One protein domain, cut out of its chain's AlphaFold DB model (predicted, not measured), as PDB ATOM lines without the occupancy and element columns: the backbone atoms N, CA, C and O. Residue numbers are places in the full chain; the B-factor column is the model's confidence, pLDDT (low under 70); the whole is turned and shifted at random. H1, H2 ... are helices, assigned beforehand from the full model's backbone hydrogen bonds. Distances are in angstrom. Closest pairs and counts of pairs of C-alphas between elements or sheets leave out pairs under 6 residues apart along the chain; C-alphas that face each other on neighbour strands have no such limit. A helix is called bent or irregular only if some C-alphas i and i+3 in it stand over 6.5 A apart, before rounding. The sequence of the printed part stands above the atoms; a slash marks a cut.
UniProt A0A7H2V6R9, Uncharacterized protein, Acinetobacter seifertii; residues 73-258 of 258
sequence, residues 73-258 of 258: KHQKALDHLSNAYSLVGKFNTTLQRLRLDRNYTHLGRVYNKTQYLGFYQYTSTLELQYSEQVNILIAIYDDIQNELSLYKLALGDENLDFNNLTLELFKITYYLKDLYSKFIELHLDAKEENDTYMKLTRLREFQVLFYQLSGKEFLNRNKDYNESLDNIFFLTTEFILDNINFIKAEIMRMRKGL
ATOM      1  N   LYS A  73     -10.030  44.673   8.923       83.38
ATOM      2  CA  LYS A  73      -8.629  45.095   9.061       83.38
ATOM      3  C   LYS A  73      -8.408  46.485   8.452       83.38
ATOM      4  O   LYS A  73      -7.862  47.364   9.118       83.38
ATOM      5  N   HIS A  74      -8.902  46.711   7.234       83.88
ATOM      6  CA  HIS A  74      -8.836  48.013   6.566       83.88
ATOM      7  C   HIS A  74      -9.596  49.108   7.320       83.88
ATOM      8  O   HIS A  74      -9.065  50.204   7.495       83.88
ATOM      9  N   GLN A  75     -10.803  48.814   7.807       86.00
ATOM     10  CA  GLN A  75     -11.598  49.777   8.565       86.00
ATOM     11  C   GLN A  75     -10.889  50.192   9.857       86.00
ATOM     12  O   GLN A  75     -10.751  51.383  10.116       86.00
ATOM     13  N   LYS A  76     -10.348  49.230  10.615       87.31
ATOM     14  CA  LYS A  76      -9.575  49.522  11.830       87.31
ATOM     15  C   LYS A  76      -8.362  50.403  11.545       87.31
ATOM     16  O   LYS A  76      -8.098  51.338  12.291       87.31
ATOM     17  N   ALA A  77      -7.645  50.142  10.453       88.50
ATOM     18  CA  ALA A  77      -6.511  50.972  10.055       88.50
ATOM     19  C   ALA A  77      -6.945  52.430   9.785       88.50
ATOM     20  O   ALA A  77      -6.298  53.376  10.236       88.50
ATOM     21  N   LEU A  78      -8.076  52.626   9.098       89.06
ATOM     22  CA  LEU A  78      -8.636  53.956   8.847       89.06
ATOM     23  C   LEU A  78      -9.087  54.662  10.134       89.06
ATOM     24  O   LEU A  78      -8.892  55.873  10.251       89.06
ATOM     25  N   ASP A  79      -9.650  53.923  11.089       91.38
ATOM     26  CA  ASP A  79     -10.074  54.467  12.383       91.38
ATOM     27  C   ASP A  79      -8.864  54.988  13.179       91.38
ATOM     28  O   ASP A  79      -8.888  56.127  13.651       91.38
ATOM     29  N   HIS A  80      -7.762  54.228  13.225       93.00
ATOM     30  CA  HIS A  80      -6.507  54.652  13.863       93.00
ATOM     31  C   HIS A  80      -5.918  55.924  13.225       93.00
ATOM     32  O   HIS A  80      -5.547  56.867  13.927       93.00
ATOM     33  N   LEU A  81      -5.912  56.030  11.888       91.31
ATOM     34  CA  LEU A  81      -5.497  57.267  11.203       91.31
ATOM     35  C   LEU A  81      -6.408  58.456  11.534       91.31
ATOM     36  O   LEU A  81      -5.936  59.587  11.677       91.31
ATOM     37  N   SER A  82      -7.717  58.223  11.649       91.62
ATOM     38  CA  SER A  82      -8.679  59.264  12.021       91.62
ATOM     39  C   SER A  82      -8.458  59.750  13.457       91.62
ATOM     40  O   SER A  82      -8.504  60.958  13.714       91.62
ATOM     41  N   ASN A  83      -8.158  58.836  14.382       94.31
ATOM     42  CA  ASN A  83      -7.798  59.175  15.757       94.31
ATOM     43  C   ASN A  83      -6.503  59.986  15.808       94.31
ATOM     44  O   ASN A  83      -6.493  61.065  16.402       94.31
ATOM     45  N   ALA A  84      -5.453  59.548  15.105       94.00
ATOM     46  CA  ALA A  84      -4.195  60.287  15.003       94.00
ATOM     47  C   ALA A  84      -4.413  61.712  14.457       94.00
ATOM     48  O   ALA A  84      -3.917  62.681  15.029       94.00
ATOM     49  N   TYR A  85      -5.229  61.874  13.408       94.19
ATOM     50  CA  TYR A  85      -5.581  63.192  12.863       94.19
ATOM     51  C   TYR A  85      -6.249  64.103  13.907       94.19
ATOM     52  O   TYR A  85      -5.917  65.290  14.022       94.19
ATOM     53  N   SER A  86      -7.201  63.554  14.667       95.12
ATOM     54  CA  SER A  86      -7.900  64.271  15.736       95.12
ATOM     55  C   SER A  86      -6.936  64.688  16.851       95.12
ATOM     56  O   SER A  86      -6.936  65.847  17.276       95.12
ATOM     57  N   LEU A  87      -6.047  63.779  17.261       95.94
ATOM     58  CA  LEU A  87      -5.030  64.027  18.278       95.94
ATOM     59  C   LEU A  87      -4.023  65.097  17.849       95.94
ATOM     60  O   LEU A  87      -3.702  65.960  18.656       95.94
ATOM     61  N   VAL A  88      -3.603  65.138  16.580       94.56
ATOM     62  CA  VAL A  88      -2.779  66.242  16.041       94.56
ATOM     63  C   VAL A  88      -3.518  67.583  16.152       94.56
ATOM     64  O   VAL A  88      -2.929  68.613  16.483       94.56
ATOM     65  N   GLY A  89      -4.835  67.592  15.924       92.38
ATOM     66  CA  GLY A  89      -5.677  68.761  16.183       92.38
ATOM     67  C   GLY A  89      -5.669  69.178  17.656       92.38
ATOM     68  O   GLY A  89      -5.431  70.349  17.958       92.38
ATOM     69  N   LYS A  90      -5.871  68.216  18.565       94.62
ATOM     70  CA  LYS A  90      -5.832  68.423  20.019       94.62
ATOM     71  C   LYS A  90      -4.463  68.930  20.477       94.62
ATOM     72  O   LYS A  90      -4.419  69.874  21.258       94.62
ATOM     73  N   PHE A  91      -3.374  68.371  19.953       94.88
ATOM     74  CA  PHE A  91      -2.001  68.802  20.210       94.88
ATOM     75  C   PHE A  91      -1.832  70.286  19.893       94.88
ATOM     76  O   PHE A  91      -1.410  71.052  20.753       94.88
ATOM     77  N   ASN A  92      -2.241  70.714  18.692       93.00
ATOM     78  CA  ASN A  92      -2.166  72.120  18.305       93.00
ATOM     79  C   ASN A  92      -2.984  73.011  19.250       93.00
ATOM     80  O   ASN A  92      -2.485  74.024  19.727       93.00
ATOM     81  N   THR A  93      -4.228  72.642  19.569       91.06
ATOM     82  CA  THR A  93      -5.054  73.439  20.491       91.06
ATOM     83  C   THR A  93      -4.440  73.530  21.889       91.06
ATOM     84  O   THR A  93      -4.441  74.611  22.474       91.06
ATOM     85  N   THR A  94      -3.892  72.435  22.419       91.38
ATOM     86  CA  THR A  94      -3.196  72.421  23.713       91.38
ATOM     87  C   THR A  94      -1.938  73.281  23.670       91.38
ATOM     88  O   THR A  94      -1.745  74.099  24.560       91.38
ATOM     89  N   LEU A  95      -1.135  73.186  22.608       90.25
ATOM     90  CA  LEU A  95       0.056  74.015  22.414       90.25
ATOM     91  C   LEU A  95      -0.285  75.511  22.355       90.25
ATOM     92  O   LEU A  95       0.384  76.320  22.988       90.25
ATOM     93  N   GLN A  96      -1.351  75.897  21.646       87.00
ATOM     94  CA  GLN A  96      -1.781  77.302  21.600       87.00
ATOM     95  C   GLN A  96      -2.292  77.811  22.956       87.00
ATOM     96  O   GLN A  96      -2.182  79.002  23.219       87.00
ATOM     97  N   ARG A  97      -2.838  76.937  23.813       85.12
ATOM     98  CA  ARG A  97      -3.221  77.285  25.195       85.12
ATOM     99  C   ARG A  97      -2.022  77.355  26.144       85.12
ATOM    100  O   ARG A  97      -2.066  78.119  27.095       85.12
ATOM    101  N   LEU A  98      -0.996  76.545  25.882       84.56
ATOM    102  CA  LEU A  98       0.274  76.498  26.614       84.56
ATOM    103  C   LEU A  98       1.174  77.700  26.338       84.56
ATOM    104  O   LEU A  98       2.014  78.041  27.171       84.56
ATOM    105  N   ARG A  99       1.043  78.318  25.158       81.75
ATOM    106  CA  ARG A  99       1.704  79.594  24.876       81.75
ATOM    107  C   ARG A  99       1.383  80.578  25.994       81.75
ATOM    108  O   ARG A  99       0.265  80.564  26.497       81.75
ATOM    109  N   LEU A 100       2.374  81.388  26.378       67.44
ATOM    110  CA  LEU A 100       2.329  82.279  27.538       67.44
ATOM    111  C   LEU A 100       0.959  82.945  27.653       67.44
ATOM    112  O   LEU A 100       0.621  83.857  26.898       67.44
ATOM    113  N   ASP A 101       0.182  82.452  28.613       62.78
ATOM    114  CA  ASP A 101      -1.125  82.994  28.927       62.78
ATOM    115  C   ASP A 101      -0.959  84.413  29.503       62.78
ATOM    116  O   ASP A 101       0.136  84.859  29.880       62.78
ATOM    117  N   ARG A 102      -2.067  85.143  29.648       54.44
ATOM    118  CA  ARG A 102      -2.122  86.505  30.211       54.44
ATOM    119  C   ARG A 102      -1.453  86.638  31.588       54.44
ATOM    120  O   ARG A 102      -1.154  87.759  32.010       54.44
ATOM    121  N   ASN A 103      -1.165  85.529  32.266       53.03
ATOM    122  CA  ASN A 103      -0.386  85.463  33.500       53.03
ATOM    123  C   ASN A 103       1.035  86.043  33.371       53.03
ATOM    124  O   ASN A 103       1.571  86.520  34.368       53.03
ATOM    125  N   TYR A 104       1.624  86.146  32.175       63.50
ATOM    126  CA  TYR A 104       2.921  86.824  32.013       63.50
ATOM    127  C   TYR A 104       2.882  88.314  32.407       63.50
ATOM    128  O   TYR A 104       3.824  88.855  32.984       63.50
ATOM    129  N   THR A 105       1.741  88.977  32.201       62.19
ATOM    130  CA  THR A 105       1.533  90.354  32.678       62.19
ATOM    131  C   THR A 105       1.616  90.464  34.206       62.19
ATOM    132  O   THR A 105       1.875  91.549  34.729       62.19
ATOM    133  N   HIS A 106       1.405  89.362  34.936       73.69
ATOM    134  CA  HIS A 106       1.626  89.302  36.379       73.69
ATOM    135  C   HIS A 106       3.108  89.154  36.727       73.69
ATOM    136  O   HIS A 106       3.532  89.787  37.690       73.69
ATOM    137  N   LEU A 107       3.907  88.440  35.927       81.81
ATOM    138  CA  LEU A 107       5.343  88.268  36.170       81.81
ATOM    139  C   LEU A 107       6.064  89.620  36.267       81.81
ATOM    140  O   LEU A 107       6.700  89.893  37.280       81.81
ATOM    141  N   GLY A 108       5.870  90.523  35.299       80.69
ATOM    142  CA  GLY A 108       6.460  91.869  35.352       80.69
ATOM    143  C   GLY A 108       5.955  92.727  36.525       80.69
ATOM    144  O   GLY A 108       6.684  93.559  37.066       80.69
ATOM    145  N   ARG A 109       4.711  92.516  36.980       82.69
ATOM    146  CA  ARG A 109       4.177  93.200  38.175       82.69
ATOM    147  C   ARG A 109       4.809  92.675  39.459       82.69
ATOM    148  O   ARG A 109       5.101  93.478  40.340       82.69
ATOM    149  N   VAL A 110       4.979  91.359  39.578       86.56
ATOM    150  CA  VAL A 110       5.610  90.716  40.737       86.56
ATOM    151  C   VAL A 110       7.094  91.070  40.770       86.56
ATOM    152  O   VAL A 110       7.561  91.525  41.808       86.56
ATOM    153  N   TYR A 111       7.780  91.018  39.622       88.12
ATOM    154  CA  TYR A 111       9.185  91.405  39.464       88.12
ATOM    155  C   TYR A 111       9.484  92.763  40.103       88.12
ATOM    156  O   TYR A 111      10.455  92.904  40.835       88.12
ATOM    157  N   ASN A 112       8.639  93.772  39.883       84.38
ATOM    158  CA  ASN A 112       8.870  95.113  40.428       84.38
ATOM    159  C   ASN A 112       8.510  95.259  41.919       84.38
ATOM    160  O   ASN A 112       8.930  96.226  42.548       84.38
ATOM    161  N   LYS A 113       7.710  94.348  42.486       88.00
ATOM    162  CA  LYS A 113       7.139  94.474  43.841       88.00
ATOM    163  C   LYS A 113       7.813  93.598  44.888       88.00
ATOM    164  O   LYS A 113       7.668  93.876  46.075       88.00
ATOM    165  N   THR A 114       8.495  92.534  44.480       89.38
ATOM    166  CA  THR A 114       9.105  91.574  45.402       89.38
ATOM    167  C   THR A 114      10.623  91.711  45.441       89.38
ATOM    168  O   THR A 114      11.258  92.186  44.497       89.38
ATOM    169  N   GLN A 115      11.219  91.299  46.560       90.38
ATOM    170  CA  GLN A 115      12.659  91.054  46.657       90.38
ATOM    171  C   GLN A 115      13.017  89.727  45.977       90.38
ATOM    172  O   GLN A 115      12.131  88.902  45.744       90.38
ATOM    173  N   TYR A 116      14.304  89.515  45.685       90.94
ATOM    174  CA  TYR A 116      14.800  88.344  44.954       90.94
ATOM    175  C   TYR A 116      14.252  87.015  45.494       90.94
ATOM    176  O   TYR A 116      13.623  86.279  44.745       90.94
ATOM    177  N   LEU A 117      14.363  86.754  46.803       91.44
ATOM    178  CA  LEU A 117      13.896  85.492  47.396       91.44
ATOM    179  C   LEU A 117      12.396  85.233  47.161       91.44
ATOM    180  O   LEU A 117      11.998  84.118  46.832       91.44
ATOM    181  N   GLY A 118      11.561  86.266  47.299       91.00
ATOM    182  CA  GLY A 118      10.123  86.148  47.047       91.00
ATOM    183  C   GLY A 118       9.796  86.004  45.559       91.00
ATOM    184  O   GLY A 118       8.830  85.335  45.200       91.00
ATOM    185  N   PHE A 119      10.603  86.610  44.684       92.69
ATOM    186  CA  PHE A 119      10.492  86.422  43.240       92.69
ATOM    187  C   PHE A 119      10.871  84.991  42.834       92.69
ATOM    188  O   PHE A 119      10.088  84.354  42.138       92.69
ATOM    189  N   TYR A 120      11.976  84.463  43.362       93.25
ATOM    190  CA  TYR A 120      12.428  83.086  43.156       93.25
ATOM    191  C   TYR A 120      11.355  82.056  43.525       93.25
ATOM    192  O   TYR A 120      10.990  81.214  42.714       93.25
ATOM    193  N   GLN A 121      10.760  82.167  44.717       92.44
ATOM    194  CA  GLN A 121       9.686  81.254  45.138       92.44
ATOM    195  C   GLN A 121       8.472  81.293  44.197       92.44
ATOM    196  O   GLN A 121       7.865  80.260  43.897       92.44
ATOM    197  N   TYR A 122       8.117  82.488  43.716       91.56
ATOM    198  CA  TYR A 122       7.025  82.662  42.765       91.56
ATOM    199  C   TYR A 122       7.346  82.021  41.409       91.56
ATOM    200  O   TYR A 122       6.527  81.265  40.883       91.56
ATOM    201  N   THR A 123       8.532  82.273  40.855       91.06
ATOM    202  CA  THR A 123       8.934  81.731  39.553       91.06
ATOM    203  C   THR A 123       9.130  80.221  39.579       91.06
ATOM    204  O   THR A 123       8.690  79.566  38.641       91.06
ATOM    205  N   SER A 124       9.670  79.640  40.657       90.62
ATOM    206  CA  SER A 124       9.760  78.177  40.798       90.62
ATOM    207  C   SER A 124       8.379  77.513  40.800       90.62
ATOM    208  O   SER A 124       8.195  76.439  40.232       90.62
ATOM    209  N   THR A 125       7.376  78.162  41.404       90.69
ATOM    210  CA  THR A 125       5.992  77.657  41.379       90.69
ATOM    211  C   THR A 125       5.413  77.706  39.964       90.69
ATOM    212  O   THR A 125       4.768  76.754  39.526       90.69
ATOM    213  N   LEU A 126       5.656  78.800  39.232       89.06
ATOM    214  CA  LEU A 126       5.228  78.932  37.838       89.06
ATOM    215  C   LEU A 126       5.896  77.901  36.925       89.06
ATOM    216  O   LEU A 126       5.227  77.321  36.076       89.06
ATOM    217  N   GLU A 127       7.190  77.653  37.111       89.62
ATOM    218  CA  GLU A 127       7.943  76.662  36.343       89.62
ATOM    219  C   GLU A 127       7.403  75.245  36.552       89.62
ATOM    220  O   GLU A 127       7.199  74.512  35.581       89.62
ATOM    221  N   LEU A 128       7.073  74.883  37.794       90.69
ATOM    222  CA  LEU A 128       6.446  73.598  38.096       90.69
ATOM    223  C   LEU A 128       5.081  73.464  37.406       90.69
ATOM    224  O   LEU A 128       4.842  72.476  36.713       90.69
ATOM    225  N   GLN A 129       4.223  74.483  37.517       88.94
ATOM    226  CA  GLN A 129       2.915  74.502  36.848       88.94
ATOM    227  C   GLN A 129       3.047  74.407  35.326       88.94
ATOM    228  O   GLN A 129       2.287  73.689  34.676       88.94
ATOM    229  N   TYR A 130       4.014  75.113  34.742       88.44
ATOM    230  CA  TYR A 130       4.273  75.049  33.311       88.44
ATOM    231  C   TYR A 130       4.711  73.642  32.895       88.44
ATOM    232  O   TYR A 130       4.150  73.070  31.962       88.44
ATOM    233  N   SER A 131       5.651  73.042  33.630       89.44
ATOM    234  CA  SER A 131       6.140  71.680  33.384       89.44
ATOM    235  C   SER A 131       5.017  70.638  33.420       89.44
ATOM    236  O   SER A 131       4.953  69.772  32.542       89.44
ATOM    237  N   GLU A 132       4.086  70.754  34.373       90.06
ATOM    238  CA  GLU A 132       2.890  69.906  34.444       90.06
ATOM    239  C   GLU A 132       2.010  70.044  33.199       90.06
ATOM    240  O   GLU A 132       1.560  69.039  32.643       90.06
ATOM    241  N   GLN A 133       1.802  71.264  32.702       88.56
ATOM    242  CA  GLN A 133       1.027  71.466  31.480       88.56
ATOM    243  C   GLN A 133       1.756  70.927  30.239       88.56
ATOM    244  O   GLN A 133       1.112  70.373  29.347       88.56
ATOM    245  N   VAL A 134       3.091  71.015  30.174       90.69
ATOM    246  CA  VAL A 134       3.864  70.399  29.080       90.69
ATOM    247  C   VAL A 134       3.756  68.870  29.113       90.69
ATOM    248  O   VAL A 134       3.686  68.250  28.053       90.69
ATOM    249  N   ASN A 135       3.648  68.242  30.289       91.69
ATOM    250  CA  ASN A 135       3.419  66.791  30.381       91.69
ATOM    251  C   ASN A 135       2.108  66.356  29.709       91.69
ATOM    252  O   ASN A 135       2.051  65.274  29.130       91.69
ATOM    253  N   ILE A 136       1.076  67.207  29.706       92.62
ATOM    254  CA  ILE A 136      -0.166  66.945  28.962       92.62
ATOM    255  C   ILE A 136       0.109  66.906  27.452       92.62
ATOM    256  O   ILE A 136      -0.452  66.075  26.738       92.62
ATOM    257  N   LEU A 137       0.974  67.792  26.953       93.12
ATOM    258  CA  LEU A 137       1.360  67.825  25.542       93.12
ATOM    259  C   LEU A 137       2.180  66.587  25.148       93.12
ATOM    260  O   LEU A 137       1.955  66.032  24.075       93.12
ATOM    261  N   ILE A 138       3.077  66.138  26.034       93.81
ATOM    262  CA  ILE A 138       3.844  64.893  25.873       93.81
ATOM    263  C   ILE A 138       2.896  63.692  25.786       93.81
ATOM    264  O   ILE A 138       2.986  62.931  24.831       93.81
ATOM    265  N   ALA A 139       1.919  63.584  26.689       95.38
ATOM    266  CA  ALA A 139       0.943  62.495  26.656       95.38
ATOM    267  C   ALA A 139       0.146  62.457  25.338       95.38
ATOM    268  O   ALA A 139      -0.050  61.395  24.759       95.38
ATOM    269  N   ILE A 140      -0.263  63.620  24.809       95.38
ATOM    270  CA  ILE A 140      -0.943  63.685  23.503       95.38
ATOM    271  C   ILE A 140      -0.012  63.226  22.372       95.38
ATOM    272  O   ILE A 140      -0.470  62.578  21.434       95.38
ATOM    273  N   TYR A 141       1.274  63.578  22.424       95.06
ATOM    274  CA  TYR A 141       2.255  63.103  21.450       95.06
ATOM    275  C   TYR A 141       2.415  61.576  21.502       95.06
ATOM    276  O   TYR A 141       2.396  60.935  20.449       95.06
ATOM    277  N   ASP A 142       2.501  60.996  22.697       95.00
ATOM    278  CA  ASP A 142       2.599  59.545  22.878       95.00
ATOM    279  C   ASP A 142       1.343  58.830  22.352       95.00
ATOM    280  O   ASP A 142       1.449  57.818  21.657       95.00
ATOM    281  N   ASP A 143       0.155  59.403  22.573       96.00
ATOM    282  CA  ASP A 143      -1.097  58.893  22.004       96.00
ATOM    283  C   ASP A 143      -1.075  58.916  20.462       96.00
ATOM    284  O   ASP A 143      -1.530  57.967  19.820       96.00
ATOM    285  N   ILE A 144      -0.513  59.967  19.841       95.06
ATOM    286  CA  ILE A 144      -0.344  60.040  18.376       95.06
ATOM    287  C   ILE A 144       0.583  58.920  17.890       95.06
ATOM    288  O   ILE A 144       0.250  58.239  16.918       95.06
ATOM    289  N   GLN A 145       1.725  58.711  18.556       93.81
ATOM    290  CA  GLN A 145       2.655  57.624  18.219       93.81
ATOM    291  C   GLN A 145       1.988  56.259  18.314       93.81
ATOM    292  O   GLN A 145       2.169  55.408  17.438       93.81
ATOM    293  N   ASN A 146       1.205  56.055  19.370       94.25
ATOM    294  CA  ASN A 146       0.505  54.807  19.597       94.25
ATOM    295  C   ASN A 146      -0.529  54.541  18.494       94.25
ATOM    296  O   ASN A 146      -0.518  53.468  17.902       94.25
ATOM    297  N   GLU A 147      -1.359  55.523  18.135       93.81
ATOM    298  CA  GLU A 147      -2.347  55.368  17.056       93.81
ATOM    299  C   GLU A 147      -1.689  55.092  15.693       93.81
ATOM    300  O   GLU A 147      -2.134  54.221  14.944       93.81
ATOM    301  N   LEU A 148      -0.577  55.764  15.378       92.00
ATOM    302  CA  LEU A 148       0.186  55.492  14.155       92.00
ATOM    303  C   LEU A 148       0.831  54.092  14.173       92.00
ATOM    304  O   LEU A 148       0.850  53.394  13.156       92.00
ATOM    305  N   SER A 149       1.294  53.633  15.335       90.62
ATOM    306  CA  SER A 149       1.816  52.273  15.516       90.62
ATOM    307  C   SER A 149       0.718  51.213  15.387       90.62
ATOM    308  O   SER A 149       0.918  50.182  14.746       90.62
ATOM    309  N   LEU A 150      -0.475  51.471  15.924       90.50
ATOM    310  CA  LEU A 150      -1.640  50.599  15.764       90.50
ATOM    311  C   LEU A 150      -2.100  50.541  14.307       90.50
ATOM    312  O   LEU A 150      -2.429  49.463  13.817       90.50
ATOM    313  N   TYR A 151      -2.040  51.657  13.580       90.50
ATOM    314  CA  TYR A 151      -2.246  51.679  12.134       90.50
ATOM    315  C   TYR A 151      -1.239  50.787  11.389       90.50
ATOM    316  O   TYR A 151      -1.641  49.962  10.564       90.50
ATOM    317  N   LYS A 152       0.058  50.882  11.722       88.56
ATOM    318  CA  LYS A 152       1.112  50.012  11.167       88.56
ATOM    319  C   LYS A 152       0.794  48.533  11.378       88.56
ATOM    320  O   LYS A 152       0.812  47.747  10.429       88.56
ATOM    321  N   LEU A 153       0.453  48.163  12.613       87.19
ATOM    322  CA  LEU A 153       0.079  46.796  12.984       87.19
ATOM    323  C   LEU A 153      -1.188  46.338  12.257       87.19
ATOM    324  O   LEU A 153      -1.255  45.207  11.771       87.19
ATOM    325  N   ALA A 154      -2.176  47.224  12.130       85.81
ATOM    326  CA  ALA A 154      -3.413  46.955  11.419       85.81
ATOM    327  C   ALA A 154      -3.191  46.744   9.921       85.81
ATOM    328  O   ALA A 154      -3.997  46.055   9.318       85.81
ATOM    329  N   LEU A 155      -2.125  47.257   9.303       83.50
ATOM    330  CA  LEU A 155      -1.771  46.924   7.917       83.50
ATOM    331  C   LEU A 155      -0.851  45.704   7.815       83.50
ATOM    332  O   LEU A 155      -0.989  44.915   6.876       83.50
ATOM    333  N   GLY A 156      -0.001  45.480   8.816       78.94
ATOM    334  CA  GLY A 156       1.047  44.460   8.779       78.94
ATOM    335  C   GLY A 156       2.220  44.862   7.883       78.94
ATOM    336  O   GLY A 156       2.842  43.992   7.284       78.94
ATOM    337  N   ASP A 157       2.478  46.166   7.744       77.06
ATOM    338  CA  ASP A 157       3.601  46.694   6.966       77.06
ATOM    339  C   ASP A 157       4.719  47.152   7.908       77.06
ATOM    340  O   ASP A 157       4.634  48.202   8.545       77.06
ATOM    341  N   GLU A 158       5.778  46.352   8.014       72.19
ATOM    342  CA  GLU A 158       6.912  46.635   8.897       72.19
ATOM    343  C   GLU A 158       7.769  47.820   8.425       72.19
ATOM    344  O   GLU A 158       8.480  48.412   9.241       72.19
ATOM    345  N   ASN A 159       7.647  48.231   7.158       73.81
ATOM    346  CA  ASN A 159       8.464  49.293   6.563       73.81
ATOM    347  C   ASN A 159       7.924  50.703   6.823       73.81
ATOM    348  O   ASN A 159       8.614  51.680   6.538       73.81
ATOM    349  N   LEU A 160       6.703  50.836   7.351       77.94
ATOM    350  CA  LEU A 160       6.163  52.144   7.719       77.94
ATOM    351  C   LEU A 160       6.910  52.683   8.945       77.94
ATOM    352  O   LEU A 160       6.852  52.097  10.030       77.94
ATOM    353  N   ASP A 161       7.593  53.810   8.763       79.06
ATOM    354  CA  ASP A 161       8.223  54.578   9.833       79.06
ATOM    355  C   ASP A 161       7.575  55.963   9.936       79.06
ATOM    356  O   ASP A 161       7.600  56.760   8.995       79.06
ATOM    357  N   PHE A 162       6.982  56.242  11.096       86.81
ATOM    358  CA  PHE A 162       6.322  57.511  11.392       86.81
ATOM    359  C   PHE A 162       7.212  58.502  12.136       86.81
ATOM    360  O   PHE A 162       6.798  59.645  12.317       86.81
ATOM    361  N   ASN A 163       8.444  58.128  12.491       84.75
ATOM    362  CA  ASN A 163       9.365  59.001  13.220       84.75
ATOM    363  C   ASN A 163       9.566  60.336  12.499       84.75
ATOM    364  O   ASN A 163       9.455  61.397  13.108       84.75
ATOM    365  N   ASN A 164       9.782  60.295  11.181       85.44
ATOM    366  CA  ASN A 164       9.958  61.503  10.370       85.44
ATOM    367  C   ASN A 164       8.688  62.352  10.287       85.44
ATOM    368  O   ASN A 164       8.773  63.576  10.242       85.44
ATOM    369  N   LEU A 165       7.513  61.718  10.286       87.44
ATOM    370  CA  LEU A 165       6.236  62.426  10.246       87.44
ATOM    371  C   LEU A 165       6.037  63.255  11.520       87.44
ATOM    372  O   LEU A 165       5.514  64.362  11.466       87.44
ATOM    373  N   THR A 166       6.462  62.735  12.666       90.50
ATOM    374  CA  THR A 166       6.167  63.319  13.978       90.50
ATOM    375  C   THR A 166       7.359  63.998  14.644       90.50
ATOM    376  O   THR A 166       7.216  64.517  15.750       90.50
ATOM    377  N   LEU A 167       8.521  64.014  13.988       90.31
ATOM    378  CA  LEU A 167       9.775  64.549  14.518       90.31
ATOM    379  C   LEU A 167       9.627  65.980  15.047       90.31
ATOM    380  O   LEU A 167      10.139  66.310  16.113       90.31
ATOM    381  N   GLU A 168       8.906  66.832  14.324       90.50
ATOM    382  CA  GLU A 168       8.730  68.228  14.726       90.50
ATOM    383  C   GLU A 168       7.804  68.368  15.942       90.50
ATOM    384  O   GLU A 168       8.048  69.218  16.796       90.50
ATOM    385  N   LEU A 169       6.810  67.485  16.106       91.06
ATOM    386  CA  LEU A 169       6.006  67.440  17.335       91.06
ATOM    387  C   LEU A 169       6.860  67.028  18.534       91.06
ATOM    388  O   LEU A 169       6.763  67.652  19.586       91.06
ATOM    389  N   PHE A 170       7.727  66.029  18.356       91.12
ATOM    390  CA  PHE A 170       8.672  65.591  19.382       91.12
ATOM    391  C   PHE A 170       9.629  66.715  19.800       91.12
ATOM    392  O   PHE A 170       9.815  66.981  20.986       91.12
ATOM    393  N   LYS A 171      10.206  67.433  18.830       91.12
ATOM    394  CA  LYS A 171      11.062  68.593  19.116       91.12
ATOM    395  C   LYS A 171      10.301  69.648  19.913       91.12
ATOM    396  O   LYS A 171      10.813  70.139  20.915       91.12
ATOM    397  N   ILE A 172       9.072  69.971  19.507       89.44
ATOM    398  CA  ILE A 172       8.224  70.923  20.232       89.44
ATOM    399  C   ILE A 172       8.036  70.488  21.688       89.44
ATOM    400  O   ILE A 172       8.274  71.297  22.580       89.44
ATOM    401  N   THR A 173       7.644  69.238  21.956       88.88
ATOM    402  CA  THR A 173       7.383  68.788  23.333       88.88
ATOM    403  C   THR A 173       8.632  68.808  24.210       88.88
ATOM    404  O   THR A 173       8.538  69.148  25.390       88.88
ATOM    405  N   TYR A 174       9.796  68.489  23.642       86.75
ATOM    406  CA  TYR A 174      11.044  68.394  24.393       86.75
ATOM    407  C   TYR A 174      11.678  69.760  24.682       86.75
ATOM    408  O   TYR A 174      12.118  70.016  25.802       86.75
ATOM    409  N   TYR A 175      11.685  70.672  23.705       90.19
ATOM    410  CA  TYR A 175      12.325  71.983  23.864       90.19
ATOM    411  C   TYR A 175      11.477  72.995  24.632       90.19
ATOM    412  O   TYR A 175      12.015  73.973  25.144       90.19
ATOM    413  N   LEU A 176      10.161  72.790  24.740       88.81
ATOM    414  CA  LEU A 176       9.278  73.774  25.364       88.81
ATOM    415  C   LEU A 176       9.604  74.004  26.850       88.81
ATOM    416  O   LEU A 176       9.561  75.143  27.312       88.81
ATOM    417  N   LYS A 177       9.974  72.942  27.582       88.88
ATOM    418  CA  LYS A 177      10.407  73.050  28.984       88.88
ATOM    419  C   LYS A 177      11.697  73.856  29.107       88.88
ATOM    420  O   LYS A 177      11.728  74.817  29.858       88.88
ATOM    421  N   ASP A 178      12.707  73.503  28.313       91.00
ATOM    422  CA  ASP A 178      14.012  74.175  28.303       91.00
ATOM    423  C   ASP A 178      13.889  75.671  27.975       91.00
ATOM    424  O   ASP A 178      14.466  76.515  28.657       91.00
ATOM    425  N   LEU A 179      13.065  76.026  26.982       90.75
ATOM    426  CA  LEU A 179      12.811  77.425  26.634       90.75
ATOM    427  C   LEU A 179      12.147  78.204  27.770       90.75
ATOM    428  O   LEU A 179      12.494  79.361  28.003       90.75
ATOM    429  N   TYR A 180      11.195  77.590  28.473       90.25
ATOM    430  CA  TYR A 180      10.544  78.236  29.607       90.25
ATOM    431  C   TYR A 180      11.488  78.384  30.802       90.25
ATOM    432  O   TYR A 180      11.530  79.455  31.402       90.25
ATOM    433  N   SER A 181      12.284  77.360  31.113       91.31
ATOM    434  CA  SER A 181      13.293  77.420  32.175       91.31
ATOM    435  C   SER A 181      14.317  78.524  31.909       91.31
ATOM    436  O   SER A 181      14.507  79.377  32.768       91.31
ATOM    437  N   LYS A 182      14.863  78.613  30.687       93.12
ATOM    438  CA  LYS A 182      15.758  79.713  30.274       93.12
ATOM    439  C   LYS A 182      15.105  81.080  30.404       93.12
ATOM    440  O   LYS A 182      15.729  82.052  30.815       93.12
ATOM    441  N   PHE A 183      13.824  81.169  30.060       91.56
ATOM    442  CA  PHE A 183      13.078  82.407  30.214       91.56
ATOM    443  C   PHE A 183      12.947  82.817  31.684       91.56
ATOM    444  O   PHE A 183      13.073  84.001  31.990       91.56
ATOM    445  N   ILE A 184      12.715  81.870  32.595       91.88
ATOM    446  CA  ILE A 184      12.673  82.125  34.039       91.88
ATOM    447  C   ILE A 184      14.057  82.487  34.588       91.88
ATOM    448  O   ILE A 184      14.159  83.476  35.312       91.88
ATOM    449  N   GLU A 185      15.098  81.747  34.212       93.38
ATOM    450  CA  GLU A 185      16.498  81.997  34.584       93.38
ATOM    451  C   GLU A 185      16.907  83.431  34.236       93.38
ATOM    452  O   GLU A 185      17.299  84.190  35.117       93.38
ATOM    453  N   LEU A 186      16.612  83.878  33.012       93.38
ATOM    454  CA  LEU A 186      16.883  85.249  32.579       93.38
ATOM    455  C   LEU A 186      16.194  86.315  33.457       93.38
ATOM    456  O   LEU A 186      16.728  87.407  33.659       93.38
ATOM    457  N   HIS A 187      14.999  86.031  33.990       92.12
ATOM    458  CA  HIS A 187      14.349  86.942  34.937       92.12
ATOM    459  C   HIS A 187      15.000  86.897  36.319       92.12
ATOM    460  O   HIS A 187      15.017  87.918  37.006       92.12
ATOM    461  N   LEU A 188      15.468  85.731  36.761       92.88
ATOM    462  CA  LEU A 188      16.125  85.566  38.053       92.88
ATOM    463  C   LEU A 188      17.480  86.264  38.072       92.88
ATOM    464  O   LEU A 188      17.705  87.060  38.981       92.88
ATOM    465  N   ASP A 189      18.298  86.062  37.044       93.12
ATOM    466  CA  ASP A 189      19.616  86.687  36.903       93.12
ATOM    467  C   ASP A 189      19.495  88.213  36.918       93.12
ATOM    468  O   ASP A 189      20.097  88.899  37.744       93.12
ATOM    469  N   ALA A 190      18.595  88.761  36.093       91.56
ATOM    470  CA  ALA A 190      18.325  90.197  36.082       91.56
ATOM    471  C   ALA A 190      17.842  90.703  37.454       91.56
ATOM    472  O   ALA A 190      18.185  91.805  37.890       91.56
ATOM    473  N   LYS A 191      17.043  89.905  38.173       92.50
ATOM    474  CA  LYS A 191      16.545  90.290  39.494       92.50
ATOM    475  C   LYS A 191      17.651  90.281  40.549       92.50
ATOM    476  O   LYS A 191      17.635  91.148  41.423       92.50
ATOM    477  N   GLU A 192      18.570  89.327  40.479       92.12
ATOM    478  CA  GLU A 192      19.742  89.220  41.350       92.12
ATOM    479  C   GLU A 192      20.703  90.396  41.141       92.12
ATOM    480  O   GLU A 192      21.152  91.016  42.107       92.12
ATOM    481  N   GLU A 193      20.905  90.801  39.886       92.31
ATOM    482  CA  GLU A 193      21.708  91.970  39.508       92.31
ATOM    483  C   GLU A 193      21.038  93.322  39.831       92.31
ATOM    484  O   GLU A 193      21.629  94.383  39.627       92.31
ATOM    485  N   ASN A 194      19.818  93.314  40.380       88.44
ATOM    486  CA  ASN A 194      18.969  94.494  40.592       88.44
ATOM    487  C   ASN A 194      18.657  95.275  39.304       88.44
ATOM    488  O   ASN A 194      18.385  96.482  39.343       88.44
ATOM    489  N   ASP A 195      18.629  94.594  38.163       90.81
ATOM    490  CA  ASP A 195      18.242  95.200  36.905       90.81
ATOM    491  C   ASP A 195      16.757  95.568  36.894       90.81
ATOM    492  O   ASP A 195      15.874  94.869  37.405       90.81
ATOM    493  N   THR A 196      16.454  96.699  36.258       87.25
ATOM    494  CA  THR A 196      15.061  97.082  36.026       87.25
ATOM    495  C   THR A 196      14.423  96.141  35.009       87.25
ATOM    496  O   THR A 196      15.039  95.775  34.008       87.25
ATOM    497  N   TYR A 197      13.138  95.841  35.193       85.56
ATOM    498  CA  TYR A 197      12.378  95.049  34.225       85.56
ATOM    499  C   TYR A 197      12.437  95.646  32.806       85.56
ATOM    500  O   TYR A 197      12.495  94.928  31.814       85.56
ATOM    501  N   MET A 198      12.490  96.979  32.698       85.31
ATOM    502  CA  MET A 198      12.642  97.666  31.413       85.31
ATOM    503  C   MET A 198      13.959  97.308  30.713       85.31
ATOM    504  O   MET A 198      13.961  97.112  29.500       85.31
ATOM    505  N   LYS A 199      15.069  97.201  31.454       87.75
ATOM    506  CA  LYS A 199      16.368  96.794  30.903       87.75
ATOM    507  C   LYS A 199      16.324  95.343  30.415       87.75
ATOM    508  O   LYS A 199      16.683  95.103  29.268       87.75
ATOM    509  N   LEU A 200      15.770  94.432  31.220       88.44
ATOM    510  CA  LEU A 200      15.550  93.025  30.857       88.44
ATOM    511  C   LEU A 200      14.754  92.885  29.550       88.44
ATOM    512  O   LEU A 200      15.188  92.207  28.624       88.44
ATOM    513  N   THR A 201      13.627  93.593  29.429       86.69
ATOM    514  CA  THR A 201      12.783  93.513  28.223       86.69
ATOM    515  C   THR A 201      13.471  94.018  26.955       86.69
ATOM    516  O   THR A 201      13.008  93.720  25.863       86.69
ATOM    517  N   ARG A 202      14.567  94.778  27.045       86.56
ATOM    518  CA  ARG A 202      15.314  95.243  25.864       86.56
ATOM    519  C   ARG A 202      16.358  94.242  25.381       86.56
ATOM    520  O   ARG A 202      16.921  94.448  24.311       86.56
ATOM    521  N   LEU A 203      16.629  93.183  26.144       88.81
ATOM    522  CA  LEU A 203      17.569  92.150  25.734       88.81
ATOM    523  C   LEU A 203      17.007  91.372  24.543       88.81
ATOM    524  O   LEU A 203      15.855  90.939  24.547       88.81
ATOM    525  N   ARG A 204      17.847  91.147  23.531       86.94
ATOM    526  CA  ARG A 204      17.475  90.344  22.361       86.94
ATOM    527  C   ARG A 204      17.056  88.930  22.759       86.94
ATOM    528  O   ARG A 204      16.060  88.425  22.256       86.94
ATOM    529  N   GLU A 205      17.793  88.308  23.676       89.50
ATOM    530  CA  GLU A 205      17.488  86.965  24.181       89.50
ATOM    531  C   GLU A 205      16.098  86.891  24.820       89.50
ATOM    532  O   GLU A 205      15.311  86.004  24.492       89.50
ATOM    533  N   PHE A 206      15.748  87.886  25.638       89.25
ATOM    534  CA  PHE A 206      14.407  88.010  26.196       89.25
ATOM    535  C   PHE A 206      13.346  88.058  25.090       89.25
ATOM    536  O   PHE A 206      12.350  87.342  25.156       89.25
ATOM    537  N   GLN A 207      13.551  88.893  24.067       87.00
ATOM    538  CA  GLN A 207      12.584  89.078  22.984       87.00
ATOM    539  C   GLN A 207      12.425  87.805  22.141       87.00
ATOM    540  O   GLN A 207      11.304  87.448  21.785       87.00
ATOM    541  N   VAL A 208      13.518  87.073  21.895       87.94
ATOM    542  CA  VAL A 208      13.515  85.761  21.228       87.94
ATOM    543  C   VAL A 208      12.666  84.761  22.017       87.94
ATOM    544  O   VAL A 208      11.704  84.213  21.477       87.94
ATOM    545  N   LEU A 209      12.976  84.558  23.301       89.12
ATOM    546  CA  LEU A 209      12.263  83.606  24.156       89.12
ATOM    547  C   LEU A 209      10.790  83.999  24.313       89.12
ATOM    548  O   LEU A 209       9.893  83.163  24.194       89.12
ATOM    549  N   PHE A 210      10.522  85.292  24.505       87.06
ATOM    550  CA  PHE A 210       9.167  85.812  24.612       87.06
ATOM    551  C   PHE A 210       8.378  85.600  23.316       87.06
ATOM    552  O   PHE A 210       7.216  85.196  23.378       87.06
ATOM    553  N   TYR A 211       8.984  85.800  22.144       85.81
ATOM    554  CA  TYR A 211       8.349  85.530  20.852       85.81
ATOM    555  C   TYR A 211       8.014  84.044  20.675       85.81
ATOM    556  O   TYR A 211       6.878  83.709  20.334       85.81
ATOM    557  N   GLN A 212       8.952  83.145  20.976       87.50
ATOM    558  CA  GLN A 212       8.745  81.696  20.859       87.50
ATOM    559  C   GLN A 212       7.643  81.185  21.797       87.50
ATOM    560  O   GLN A 212       6.822  80.354  21.405       87.50
ATOM    561  N   LEU A 213       7.590  81.714  23.022       87.12
ATOM    562  CA  LEU A 213       6.641  81.279  24.041       87.12
ATOM    563  C   LEU A 213       5.263  81.951  23.923       87.12
ATOM    564  O   LEU A 213       4.273  81.342  24.317       87.12
ATOM    565  N   SER A 214       5.153  83.171  23.384       82.62
ATOM    566  CA  SER A 214       3.874  83.907  23.267       82.62
ATOM    567  C   SER A 214       3.282  83.928  21.849       82.62
ATOM    568  O   SER A 214       2.086  84.173  21.662       82.62
ATOM    569  N   GLY A 215       4.082  83.631  20.822       80.00
ATOM    570  CA  GLY A 215       3.644  83.576  19.431       80.00
ATOM    571  C   GLY A 215       3.075  84.906  18.932       80.00
ATOM    572  O   GLY A 215       3.751  85.930  18.928       80.00
ATOM    573  N   LYS A 216       1.807  84.907  18.493       71.81
ATOM    574  CA  LYS A 216       1.151  86.111  17.942       71.81
ATOM    575  C   LYS A 216       0.970  87.241  18.969       71.81
ATOM    576  O   LYS A 216       0.883  88.398  18.569       71.81
ATOM    577  N   GLU A 217       0.904  86.932  20.270       73.25
ATOM    578  CA  GLU A 217       0.783  87.948  21.334       73.25
ATOM    579  C   GLU A 217       1.985  88.902  21.349       73.25
ATOM    580  O   GLU A 217       1.812  90.093  21.611       73.25
ATOM    581  N   PHE A 218       3.176  88.412  20.995       77.06
ATOM    582  CA  PHE A 218       4.376  89.229  20.855       77.06
ATOM    583  C   PHE A 218       4.181  90.378  19.863       77.06
ATOM    584  O   PHE A 218       4.381  91.539  20.214       77.06
ATOM    585  N   LEU A 219       3.738  90.061  18.640       70.00
ATOM    586  CA  LEU A 219       3.573  91.037  17.556       70.00
ATOM    587  C   LEU A 219       2.555  92.123  17.925       70.00
ATOM    588  O   LEU A 219       2.692  93.280  17.538       70.00
ATOM    589  N   ASN A 220       1.546  91.763  18.721       71.12
ATOM    590  CA  ASN A 220       0.549  92.715  19.198       71.12
ATOM    591  C   ASN A 220       1.105  93.681  20.253       71.12
ATOM    592  O   ASN A 220       0.667  94.833  20.299       71.12
ATOM    593  N   ARG A 221       2.029  93.219  21.105       70.31
ATOM    594  CA  ARG A 221       2.577  93.980  22.242       70.31
ATOM    595  C   ARG A 221       3.839  94.767  21.897       70.31
ATOM    596  O   ARG A 221       4.059  95.813  22.492       70.31
ATOM    597  N   ASN A 222       4.622  94.294  20.934       71.25
ATOM    598  CA  ASN A 222       5.918  94.851  20.556       71.25
ATOM    599  C   ASN A 222       5.892  95.415  19.128       71.25
ATOM    600  O   ASN A 222       6.773  95.127  18.324       71.25
ATOM    601  N   LYS A 223       4.878  96.228  18.805       66.00
ATOM    602  CA  LYS A 223       4.737  96.845  17.470       66.00
ATOM    603  C   LYS A 223       5.921  97.738  17.083       66.00
ATOM    604  O   LYS A 223       6.190  97.892  15.900       66.00
ATOM    605  N   ASP A 224       6.610  98.286  18.082       66.38
ATOM    606  CA  ASP A 224       7.742  99.202  17.912       66.38
ATOM    607  C   ASP A 224       9.110  98.488  17.966       66.38
ATOM    608  O   ASP A 224      10.156  99.138  17.921       66.38
ATOM    609  N   TYR A 225       9.136  97.154  18.097       67.56
ATOM    610  CA  TYR A 225      10.381  96.386  18.083       67.56
ATOM    611  C   TYR A 225      10.880  96.235  16.639       67.56
ATOM    612  O   TYR A 225      10.311  95.491  15.847       67.56
ATOM    613  N   ASN A 226      11.937  96.980  16.306       60.09
ATOM    614  CA  ASN A 226      12.490  97.097  14.948       60.09
ATOM    615  C   ASN A 226      13.624  96.108  14.630       60.09
ATOM    616  O   ASN A 226      14.118  96.094  13.503       60.09
ATOM    617  N   GLU A 227      14.085  95.312  15.598       67.44
ATOM    618  CA  GLU A 227      15.089  94.286  15.314       67.44
ATOM    619  C   GLU A 227      14.443  93.098  14.593       67.44
ATOM    620  O   GLU A 227      13.425  92.556  15.024       67.44
ATOM    621  N   SER A 228      15.065  92.687  13.488       65.50
ATOM    622  CA  SER A 228      14.636  91.529  12.707       65.50
ATOM    623  C   SER A 228      14.702  90.253  13.555       65.50
ATOM    624  O   SER A 228      15.769  89.827  14.011       65.50
ATOM    625  N   LEU A 229      13.540  89.622  13.735       67.69
ATOM    626  CA  LEU A 229      13.396  88.268  14.278       67.69
ATOM    627  C   LEU A 229      13.373  87.212  13.160       67.69
ATOM    628  O   LEU A 229      13.088  86.048  13.427       67.69
ATOM    629  N   ASP A 230      13.710  87.594  11.923       61.84
ATOM    630  CA  ASP A 230      13.539  86.772  10.712       61.84
ATOM    631  C   ASP A 230      14.384  85.486  10.725       61.84
ATOM    632  O   ASP A 230      14.124  84.556   9.970       61.84
ATOM    633  N   ASN A 231      15.381  85.413  11.611       67.94
ATOM    634  CA  ASN A 231      16.231  84.237  11.800       67.94
ATOM    635  C   ASN A 231      15.680  83.227  12.827       67.94
ATOM    636  O   ASN A 231      16.316  82.200  13.074       67.94
ATOM    637  N   ILE A 232      14.534  83.497  13.464       77.19
ATOM    638  CA  ILE A 232      13.894  82.562  14.396       77.19
ATOM    639  C   ILE A 232      12.929  81.682  13.611       77.19
ATOM    640  O   ILE A 232      11.861  82.124  13.206       77.19
ATOM    641  N   PHE A 233      13.285  80.412  13.444       75.19
ATOM    642  CA  PHE A 233      12.448  79.448  12.722       75.19
ATOM    643  C   PHE A 233      11.669  78.505  13.643       75.19
ATOM    644  O   PHE A 233      10.698  77.895  13.214       75.19
ATOM    645  N   PHE A 234      12.059  78.381  14.912       84.00
ATOM    646  CA  PHE A 234      11.464  77.422  15.841       84.00
ATOM    647  C   PHE A 234      10.352  78.050  16.690       84.00
ATOM    648  O   PHE A 234      10.538  79.138  17.233       84.00
ATOM    649  N   LEU A 235       9.221  77.343  16.828       84.00
ATOM    650  CA  LEU A 235       8.014  77.749  17.578       84.00
ATOM    651  C   LEU A 235       7.337  79.053  17.129       84.00
ATOM    652  O   LEU A 235       6.414  79.535  17.799       84.00
ATOM    653  N   THR A 236       7.702  79.582  15.960       84.25
ATOM    654  CA  THR A 236       6.931  80.657  15.329       84.25
ATOM    655  C   THR A 236       5.521  80.172  15.002       84.25
ATOM    656  O   THR A 236       5.222  78.973  14.986       84.25
ATOM    657  N   THR A 237       4.592  81.105  14.808       81.62
ATOM    658  CA  THR A 237       3.210  80.705  14.513       81.62
ATOM    659  C   THR A 237       3.120  80.002  13.162       81.62
ATOM    660  O   THR A 237       2.412  79.006  13.043       81.62
ATOM    661  N   GLU A 238       3.876  80.490  12.192       85.19
ATOM    662  CA  GLU A 238       4.027  79.941  10.852       85.19
ATOM    663  C   GLU A 238       4.622  78.532  10.929       85.19
ATOM    664  O   GLU A 238       3.995  77.586  10.463       85.19
ATOM    665  N   PHE A 239       5.734  78.358  11.653       88.94
ATOM    666  CA  PHE A 239       6.368  77.054  11.859       88.94
ATOM    667  C   PHE A 239       5.401  76.014  12.432       88.94
ATOM    668  O   PHE A 239       5.321  74.891  11.934       88.94
ATOM    669  N   ILE A 240       4.642  76.364  13.477       87.81
ATOM    670  CA  ILE A 240       3.674  75.431  14.073       87.81
ATOM    671  C   ILE A 240       2.572  75.095  13.065       87.81
ATOM    672  O   ILE A 240       2.204  73.930  12.924       87.81
ATOM    673  N   LEU A 241       2.034  76.100  12.369       88.75
ATOM    674  CA  LEU A 241       0.953  75.908  11.407       88.75
ATOM    675  C   LEU A 241       1.385  74.985  10.259       88.75
ATOM    676  O   LEU A 241       0.660  74.045   9.932       88.75
ATOM    677  N   ASP A 242       2.563  75.229   9.694       90.81
ATOM    678  CA  ASP A 242       3.108  74.473   8.568       90.81
ATOM    679  C   ASP A 242       3.336  73.011   8.946       90.81
ATOM    680  O   ASP A 242       2.890  72.115   8.229       90.81
ATOM    681  N   ASN A 243       3.918  72.753  10.120       91.06
ATOM    682  CA  ASN A 243       4.137  71.392  10.608       91.06
ATOM    683  C   ASN A 243       2.827  70.650  10.898       91.06
ATOM    684  O   ASN A 243       2.659  69.496  10.504       91.06
ATOM    685  N   ILE A 244       1.855  71.308  11.535       91.44
ATOM    686  CA  ILE A 244       0.543  70.700  11.792       91.44
ATOM    687  C   ILE A 244      -0.181  70.382  10.479       91.44
ATOM    688  O   ILE A 244      -0.783  69.313  10.348       91.44
ATOM    689  N   ASN A 245      -0.121  71.286   9.500       92.06
ATOM    690  CA  ASN A 245      -0.734  71.084   8.191       92.06
ATOM    691  C   ASN A 245      -0.041  69.974   7.401       92.06
ATOM    692  O   ASN A 245      -0.734  69.149   6.806       92.06
ATOM    693  N   PHE A 246       1.290  69.919   7.436       93.12
ATOM    694  CA  PHE A 246       2.077  68.853   6.825       93.12
ATOM    695  C   PHE A 246       1.654  67.480   7.359       93.12
ATOM    696  O   PHE A 246       1.256  66.612   6.581       93.12
ATOM    697  N   ILE A 247       1.621  67.309   8.683       90.50
ATOM    698  CA  ILE A 247       1.252  66.032   9.312       90.50
ATOM    699  C   ILE A 247      -0.170  65.624   8.929       90.50
ATOM    700  O   ILE A 247      -0.427  64.489   8.523       90.50
ATOM    701  N   LYS A 248      -1.110  66.569   9.009       90.94
ATOM    702  CA  LYS A 248      -2.505  66.341   8.620       90.94
ATOM    703  C   LYS A 248      -2.646  65.961   7.147       90.94
ATOM    704  O   LYS A 248      -3.449  65.084   6.825       90.94
ATOM    705  N   ALA A 249      -1.887  66.602   6.262       91.31
ATOM    706  CA  ALA A 249      -1.897  66.308   4.837       91.31
ATOM    707  C   ALA A 249      -1.369  64.896   4.549       91.31
ATOM    708  O   ALA A 249      -1.988  64.173   3.768       91.31
ATOM    709  N   GLU A 250      -0.293  64.473   5.214       90.19
ATOM    710  CA  GLU A 250       0.240  63.114   5.078       90.19
ATOM    711  C   GLU A 250      -0.734  62.055   5.606       90.19
ATOM    712  O   GLU A 250      -1.001  61.076   4.909       90.19
ATOM    713  N   ILE A 251      -1.368  62.276   6.764       88.31
ATOM    714  CA  ILE A 251      -2.424  61.378   7.276       88.31
ATOM    715  C   ILE A 251      -3.574  61.256   6.267       88.31
ATOM    716  O   ILE A 251      -4.045  60.156   5.969       88.31
ATOM    717  N   MET A 252      -4.001  62.370   5.669       87.06
ATOM    718  CA  MET A 252      -5.042  62.356   4.638       87.06
ATOM    719  C   MET A 252      -4.597  61.660   3.348       87.06
ATOM    720  O   MET A 252      -5.422  61.027   2.686       87.06
ATOM    721  N   ARG A 253      -3.316  61.750   2.976       87.44
ATOM    722  CA  ARG A 253      -2.755  61.031   1.825       87.44
ATOM    723  C   ARG A 253      -2.753  59.526   2.074       87.44
ATOM    724  O   ARG A 253      -3.224  58.788   1.213       87.44
ATOM    725  N   MET A 254      -2.319  59.087   3.255       85.44
ATOM    726  CA  MET A 254      -2.369  57.680   3.669       85.44
ATOM    727  C   MET A 254      -3.798  57.139   3.635       85.44
ATOM    728  O   MET A 254      -4.044  56.078   3.071       85.44
ATOM    729  N   ARG A 255      -4.764  57.924   4.125       82.56
ATOM    730  CA  ARG A 255      -6.187  57.567   4.085       82.56
ATOM    731  C   ARG A 255      -6.723  57.366   2.662       82.56
ATOM    732  O   ARG A 255      -7.564  56.503   2.458       82.56
ATOM    733  N   LYS A 256      -6.271  58.168   1.691       78.00
ATOM    734  CA  LYS A 256      -6.670  58.055   0.271       78.00
ATOM    735  C   LYS A 256      -5.946  56.932  -0.481       78.00
ATOM    736  O   LYS A 256      -6.393  56.556  -1.559       78.00
ATOM    737  N   GLY A 257      -4.806  56.474   0.037       65.25
ATOM    738  CA  GLY A 257      -4.008  55.393  -0.546       65.25
ATOM    739  C   GLY A 257      -4.518  53.984  -0.221       65.25
ATOM    740  O   GLY A 257      -4.049  53.028  -0.843       65.25
ATOM    741  N   LEU A 258      -5.457  53.868   0.726       58.56
ATOM    742  CA  LEU A 258      -6.183  52.648   1.104       58.56
ATOM    743  C   LEU A 258      -7.438  52.465   0.242       58.56
ATOM    744  O   LEU A 258      -7.665  51.318  -0.208       58.56
TER     745      LEU A 258
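What this domain is: This is residues 73 to 258 of the 258 residues of an uncharacterized protein of Acinetobacter seifertii (UniProt A0A7H2V6R9). Look for a long up-and-down bundle in which H1, H3, H4 and H8 make a ring: H1 and H4 run beside the long H3, and H8 packs on H1 and on the early residues of H4, over from H3. H2 continues the general course of H1 toward the beginning of H3, and the small helices H5 and H6 pack on the later part of H4, with H7 next to H6. The printed part has 186 residues with eight named helices, H1 to H8 in chain order, and no named strand; its class is all helix. It is loose, with a radius of gyration of the C-alphas of 19.9 A, and elongated, spanning 64 by 34 by 24 A.

Where its parts are: Find C-alpha 116 at (14.800, 88.344, 44.954); from there H3, residues 116 to 155, runs 58.0 A to C-alpha 155 at (-1.771, 46.924, 7.917). Before it come H1, residues 73 to 98 and 37.1 A long, and H2, residues 104 to 113. After it H4, residues 163 to 192, runs 42.6 A; it is irregular, with C-alphas 165 and 168 7.7 A apart, and has a kink of 28 degrees near residue 177. Next read H5, residues 197 to 201, H6, residues 204 to 214, and H7, residues 216 to 221. H8, residues 237 to 257, runs 30.3 A and ends at C-alpha 257 at (-4.008, 55.393, -0.546).

How they stand to each other: Start at H3, which forms a helical hairpin with H4: they touch at a shallow tilt of 2 degrees, opposite ways, and their closest C-alphas, Ile 138 and Thr 173, are 5.8 A apart. H1 touches H3 at a shallow tilt of 14 degrees, opposite ways, closest at the C-alphas of Ala 77 and Tyr 151, 4.8 A. H8 touches H1, closest at the C-alphas of Tyr 85 and Lys 248, 6.1 A. H8 touches H4 with residues 243 to 250 alone, closest at the C-alphas of Leu 165 and Ile 247, 6.2 A. H3 and H8 are apart. H4, the hub, touches H6 with residues 179 to 186 alone, at a steep tilt of 52 degrees; the C-alphas of Phe 183 and Leu 209 are closest, 6.2 A. H5 only just touches H2 and H4, with 3 pairs of C-alphas within 8 A each; the closest are Gly 108 and Tyr 197, 6.8 A, and Ala 190 and Leu 200, 6.6 A. H6 and H7 touch only at the corner, and only just, with 3 pairs; the C-alphas of Tyr 211 and Phe 218 are closest, 5.4 A. Every O i to N i+4 pair is within hydrogen-bond range in H1, H5, H6, H7 and H8, against 4 of 6 in H2, 35 of 36 in H3 and 22 of 26 in H4.

The domain as a whole: The two C-alphas farthest apart, Lys 73 and Asn 194, are 64.8 A apart. The printed part has no cut and ends at residue 258, the chain's last. The link from H7 to H8, residues 222 to 236, is long. Look for pLDDT under 70 at residues 100 to 105, 223 to 231 and 257 to 258; the mean of the printed part is 85.8.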